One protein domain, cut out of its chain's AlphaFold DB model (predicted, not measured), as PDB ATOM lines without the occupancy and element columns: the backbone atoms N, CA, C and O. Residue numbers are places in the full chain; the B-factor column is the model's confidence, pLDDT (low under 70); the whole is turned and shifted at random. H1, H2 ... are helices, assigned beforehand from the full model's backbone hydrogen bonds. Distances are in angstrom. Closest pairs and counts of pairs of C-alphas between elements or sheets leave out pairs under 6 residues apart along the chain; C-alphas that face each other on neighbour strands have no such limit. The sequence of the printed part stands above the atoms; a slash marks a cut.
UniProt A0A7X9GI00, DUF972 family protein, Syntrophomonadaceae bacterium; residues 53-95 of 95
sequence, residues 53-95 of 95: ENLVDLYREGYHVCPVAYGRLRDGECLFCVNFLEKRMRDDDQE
ATOM      1  N   GLU A  53     322.970 354.935 297.999       59.84
ATOM      2  CA  GLU A  53     323.580 354.038 298.988       59.84
ATOM      3  C   GLU A  53     322.467 353.256 299.675       59.84
ATOM      4  O   GLU A  53     321.631 353.895 300.308       59.84
ATOM      5  N   ASN A  54     322.349 351.944 299.412       72.81
ATOM      6  CA  ASN A  54     321.077 351.227 299.545       72.81
ATOM      7  C   ASN A  54     320.485 351.442 300.947       72.81
ATOM      8  O   ASN A  54     320.858 350.775 301.909       72.81
ATOM      9  N   LEU A  55     319.578 352.416 301.078       83.44
ATOM     10  CA  LEU A  55     319.080 352.880 302.374       83.44
ATOM     11  C   LEU A  55     318.311 351.757 303.073       83.44
ATOM     12  O   LEU A  55     318.221 351.713 304.298       83.44
ATOM     13  N   VAL A  56     317.792 350.813 302.290       82.31
ATOM     14  CA  VAL A  56     317.195 349.584 302.798       82.31
ATOM     15  C   VAL A  56     318.238 348.733 303.527       82.31
ATOM     16  O   VAL A  56     317.919 348.186 304.580       82.31
ATOM     17  N   ASP A  57     319.472 348.652 303.032       85.38
ATOM     18  CA  ASP A  57     320.557 347.909 303.679       85.38
ATOM     19  C   ASP A  57     321.027 348.615 304.954       85.38
ATOM     20  O   ASP A  57     321.022 347.991 306.010       85.38
ATOM     21  N   LEU A  58     321.274 349.930 304.918       88.06
ATOM     22  CA  LEU A  58     321.577 350.728 306.121       88.06
ATOM     23  C   LEU A  58     320.481 350.596 307.191       88.06
ATOM     24  O   LEU A  58     320.763 350.419 308.379       88.06
ATOM     25  N   TYR A  59     319.211 350.638 306.781       89.06
ATOM     26  CA  TYR A  59     318.090 350.417 307.688       89.06
ATOM     27  C   TYR A  59     318.115 349.001 308.275       89.06
ATOM     28  O   TYR A  59     317.943 348.847 309.485       89.06
ATOM     29  N   ARG A  60     318.364 347.967 307.460       87.25
ATOM     30  CA  ARG A  60     318.464 346.563 307.902       87.25
ATOM     31  C   ARG A  60     319.647 346.311 308.835       87.25
ATOM     32  O   ARG A  60     319.491 345.554 309.788       87.25
ATOM     33  N   GLU A  61     320.772 346.978 308.611       92.44
ATOM     34  CA  GLU A  61     321.953 346.960 309.483       92.44
ATOM     35  C   GLU A  61     321.697 347.616 310.846       92.44
ATOM     36  O   GLU A  61     322.495 347.479 311.771       92.44
ATOM     37  N   GLY A  62     320.556 348.290 310.997       93.19
ATOM     38  CA  GLY A  62     320.144 348.902 312.249       93.19
ATOM     39  C   GLY A  62     320.507 350.374 312.342       93.19
ATOM     40  O   GLY A  62     320.440 350.919 313.436       93.19
ATOM     41  N   TYR A  63     320.837 351.043 311.237       93.94
ATOM     42  CA  TYR A  63     321.041 352.488 311.221       93.94
ATOM     43  C   TYR A  63     319.749 353.246 310.916       93.94
ATOM     44  O   TYR A  63     318.811 352.755 310.281       93.94
ATOM     45  N   HIS A  64     319.676 354.475 311.410       94.44
ATOM     46  CA  HIS A  64     318.649 355.427 311.031       94.44
ATOM     47  C   HIS A  64     318.921 355.940 309.617       94.44
ATOM     48  O   HIS A  64     320.019 356.399 309.316       94.44
ATOM     49  N   VAL A  65     317.886 355.934 308.780       91.31
ATOM     50  CA  VAL A  65     317.907 356.533 307.434       91.31
ATOM     51  C   VAL A  65     317.052 357.794 307.341       91.31
ATOM     52  O   VAL A  65     316.999 358.442 306.305       91.31
ATOM     53  N   CYS A  66     316.374 358.169 308.431       90.94
ATOM     54  CA  CYS A  66     315.608 359.405 308.483       90.94
ATOM     55  C   CYS A  66     316.528 360.629 308.663       90.94
ATOM     56  O   CYS A  66     317.547 360.533 309.355       90.94
ATOM     57  N   PRO A  67     316.132 361.816 308.165       84.75
ATOM     58  CA  PRO A  67     316.925 363.043 308.310       84.75
ATOM     59  C   PRO A  67     317.240 363.431 309.763       84.75
ATOM     60  O   PRO A  67     318.206 364.133 310.035       84.75
ATOM     61  N   VAL A  68     316.429 362.967 310.717       87.31
ATOM     62  CA  VAL A  68     316.566 363.300 312.142       87.31
ATOM     63  C   VAL A  68     317.772 362.604 312.783       87.31
ATOM     64  O   VAL A  68     318.331 363.097 313.763       87.31
ATOM     65  N   ALA A  69     318.176 361.438 312.277       90.12
ATOM     66  CA  ALA A  69     319.190 360.622 312.935       90.12
ATOM     67  C   ALA A  69     320.099 359.839 311.986       90.12
ATOM     68  O   ALA A  69     320.728 358.893 312.445       90.12
ATOM     69  N   TYR A  70     320.189 360.247 310.718       92.50
ATOM     70  CA  TYR A  70     320.928 359.549 309.666       92.50
ATOM     71  C   TYR A  70     322.283 358.984 310.129       92.50
ATOM     72  O   TYR A  70     323.089 359.697 310.730       92.50
ATOM     73  N   GLY A  71     322.511 357.692 309.875       88.00
ATOM     74  CA  GLY A  71     323.765 356.996 310.171       88.00
ATOM     75  C   GLY A  71     324.006 356.653 311.647       88.00
ATOM     76  O   GLY A  71     325.056 356.108 311.979       88.00
ATOM     77  N   ARG A  72     323.064 356.934 312.559       93.69
ATOM     78  CA  ARG A  72     323.148 356.495 313.968       93.69
ATOM     79  C   ARG A  72     322.514 355.122 314.166       93.69
ATOM     80  O   ARG A  72     321.532 354.817 313.493       93.69
ATOM     81  N   LEU A  73     323.035 354.328 315.109       94.50
ATOM     82  CA  LEU A  73     322.414 353.057 315.503       94.50
ATOM     83  C   LEU A  73     320.998 353.289 316.049       94.50
ATOM     84  O   LEU A  73     320.753 354.251 316.778       94.50
ATOM     85  N   ARG A  74     320.082 352.391 315.699       93.69
ATOM     86  CA  ARG A  74     318.701 352.363 316.170       93.69
ATOM     87  C   ARG A  74     318.603 351.496 317.416       93.69
ATOM     88  O   ARG A  74     318.898 350.309 317.362       93.69
ATOM     89  N   ASP A  75     318.039 352.061 318.475       89.69
ATOM     90  CA  ASP A  75     317.636 351.314 319.675       89.69
ATOM     91  C   ASP A  75     316.199 350.752 319.568       89.69
ATOM     92  O   ASP A  75     315.612 350.311 320.555       89.69
ATOM     93  N   GLY A  76     315.595 350.772 318.370       87.06
ATOM     94  CA  GLY A  76     314.238 350.274 318.138       87.06
ATOM     95  C   GLY A  76     313.631 350.635 316.776       87.06
ATOM     96  O   GLY A  76     314.317 351.040 315.829       87.06
ATOM     97  N   GLU A  77     312.313 350.468 316.665       87.94
ATOM     98  CA  GLU A  77     311.541 350.869 315.485       87.94
ATOM     99  C   GLU A  77     311.424 352.398 315.402       87.94
ATOM    100  O   GLU A  77     311.125 353.077 316.383       87.94
ATOM    101  N   CYS A  78     311.661 352.959 314.216       93.25
ATOM    102  CA  CYS A  78     311.599 354.398 313.985       93.25
ATOM    103  C   CYS A  78     310.579 354.701 312.886       93.25
ATOM    104  O   CYS A  78     310.881 354.541 311.704       93.25
ATOM    105  N   LEU A  79     309.400 355.209 313.267       92.88
ATOM    106  CA  LEU A  79     308.326 355.580 312.330       92.88
ATOM    107  C   LEU A  79     308.793 356.571 311.252       92.88
ATOM    108  O   LEU A  79     308.323 356.535 310.118       92.88
ATOM    109  N   PHE A  80     309.763 357.430 311.580       92.75
ATOM    110  CA  PHE A  80     310.358 358.346 310.608       92.75
ATOM    111  C   PHE A  80     311.175 357.622 309.537       92.75
ATOM    112  O   PHE A  80     311.164 358.067 308.397       92.75
ATOM    113  N   CYS A  81     311.872 356.530 309.873       92.19
ATOM    114  CA  CYS A  81     312.591 355.724 308.881       92.19
ATOM    115  C   CYS A  81     311.606 354.996 307.964       92.19
ATOM    116  O   CYS A  81     311.781 355.032 306.752       92.19
ATOM    117  N   VAL A  82     310.542 354.416 308.534       90.06
ATOM    118  CA  VAL A  82     309.480 353.734 307.775       90.06
ATOM    119  C   VAL A  82     308.834 354.693 306.775       90.06
ATOM    120  O   VAL A  82     308.871 354.458 305.574       90.06
ATOM    121  N   ASN A  83     308.343 355.842 307.248       87.88
ATOM    122  CA  ASN A  83     307.721 356.846 306.386       87.88
ATOM    123  C   ASN A  83     308.693 357.433 305.344       87.88
ATOM    124  O   ASN A  83     308.273 357.795 304.248       87.88
ATOM    125  N   PHE A  84     309.983 357.553 305.673       86.62
ATOM    126  CA  PHE A  84     310.996 358.025 304.727       86.62
ATOM    127  C   PHE A  84     311.224 357.024 303.587       86.62
ATOM    128  O   PHE A  84     311.258 357.433 302.428       86.62
ATOM    129  N   LEU A  85     311.306 355.728 303.904       85.31
ATOM    130  CA  LEU A  85     311.441 354.655 302.916       85.31
ATOM    131  C   LEU A  85     310.182 354.513 302.049       85.31
ATOM    132  O   LEU A  85     310.287 354.412 300.833       85.31
ATOM    133  N   GLU A  86     308.990 354.579 302.645       82.62
ATOM    134  CA  GLU A  86     307.733 354.485 301.896       82.62
ATOM    135  C   GLU A  86     307.504 355.653 300.931       82.62
ATOM    136  O   GLU A  86     306.908 355.470 299.874       82.62
ATOM    137  N   LYS A  87     307.914 356.875 301.300       77.25
ATOM    138  CA  LYS A  87     307.811 358.031 300.399       77.25
ATOM    139  C   LYS A  87     308.690 357.838 299.173       77.25
ATOM    140  O   LYS A  87     308.165 357.909 298.076       77.25
ATOM    141  N   ARG A  88     309.957 357.468 299.378       70.31
ATOM    142  CA  ARG A  88     310.900 357.168 298.291       70.31
ATOM    143  C   ARG A  88     310.349 356.113 297.326       70.31
ATOM    144  O   ARG A  88     310.323 356.359 296.135       70.31
ATOM    145  N   MET A  89     309.804 355.008 297.842       65.50
ATOM    146  CA  MET A  89     309.227 353.951 296.995       65.50
ATOM    147  C   MET A  89     308.005 354.412 296.183       65.50
ATOM    148  O   MET A  89     307.821 353.968 295.060       65.50
ATOM    149  N   ARG A  90     307.161 355.299 296.733       61.06
ATOM    150  CA  ARG A  90     306.012 355.866 296.000       61.06
ATOM    151  C   ARG A  90     306.418 356.900 294.956       61.06
ATOM    152  O   ARG A  90     305.676 357.098 293.995       61.06
ATOM    153  N   ASP A  91     307.532 357.578 295.196       58.03
ATOM    154  CA  ASP A  91     308.096 358.560 294.281       58.03
ATOM    155  C   ASP A  91     308.791 357.844 293.098       58.03
ATOM    156  O   ASP A  91     308.670 358.315 291.974       58.03
ATOM    157  N   ASP A  92     309.391 356.662 293.323       55.69
ATOM    158  CA  ASP A  92     309.989 355.807 292.275       55.69
ATOM    159  C   ASP A  92     308.940 355.175 291.321       55.69
ATOM    160  O   ASP A  92     309.242 354.919 290.160       55.69
ATOM    161  N   ASP A  93     307.703 354.928 291.782       53.22
ATOM    162  CA  ASP A  93     306.595 354.380 290.963       53.22
ATOM    163  C   ASP A  93     305.882 355.448 290.094       53.22
ATOM    164  O   ASP A  93     304.978 355.124 289.318       53.22
ATOM    165  N   GLN A  94     306.218 356.732 290.268       42.97
ATOM    166  CA  GLN A  94     305.575 357.876 289.601       42.97
ATOM    167  C   GLN A  94     306.411 358.487 288.463       42.97
ATOM    168  O   GLN A  94     306.007 359.511 287.906       42.97
ATOM    169  N   GLU A  95     307.519 357.839 288.100       43.00
ATOM    170  CA  GLU A  95     308.407 358.155 286.968       43.00
ATOM    171  C   GLU A  95     308.272 357.100 285.850       43.00
ATOM    172  O   GLU A  95     308.336 357.488 284.659       43.00
TER     173      GLU A  95
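Overview. This is residues 53 to 95 of the 95 residues of the protein "DUF972 family protein" of Syntrophomonadaceae bacterium (UniProt A0A7X9GI00). What is the main picture? A long helix, H2, begins in a small compact head, made with short H1 and the looped residues 61 to 78, and an arm sticks out from that head, residues 86 to 95, of which 86 to 92 belong to H2. What is it made of? The printed part has 43 residues with two named helices, H1 then H2, and no named strand; it is all helix, though 20 residues are in named elements. The whole is compact, with a radius of gyration of the C-alphas of 10.4 A, and spans 34 by 19 by 14 A.

Arrangement. How do the helices meet? H2, residues 79 to 92, and H1, residues 55 to 60, only just touch, with 3 pairs of C-alphas within 8 A, through residues 81 to 85 of H2 alone; the closest C-alphas, of Leu 85 and Val 56, are 7.7 A apart. They form a helical hairpin, opposite ways at a steep tilt of 38 degrees. Are their backbones well formed? In H1 and H2 every O i to N i+4 pair is within hydrogen-bond range.

Along the chain. Where is H2? It runs 20.1 A, ending at C-alpha 92 (309.989, 355.807, 292.275). Where is H1? It begins at C-alpha 55 (319.080, 352.880, 302.374) and runs 8.4 A.

Size, cuts and confidence. How far does it reach? The two C-alphas farthest apart, of Asp 75 and Glu 95, are 34.7 A apart. Is it continuous? The printed part has no cut, and the link from H1 to H2, 18 residues, is long. Where is confidence low? Residue 53 and residues 89 to 95 are under 70 in pLDDT.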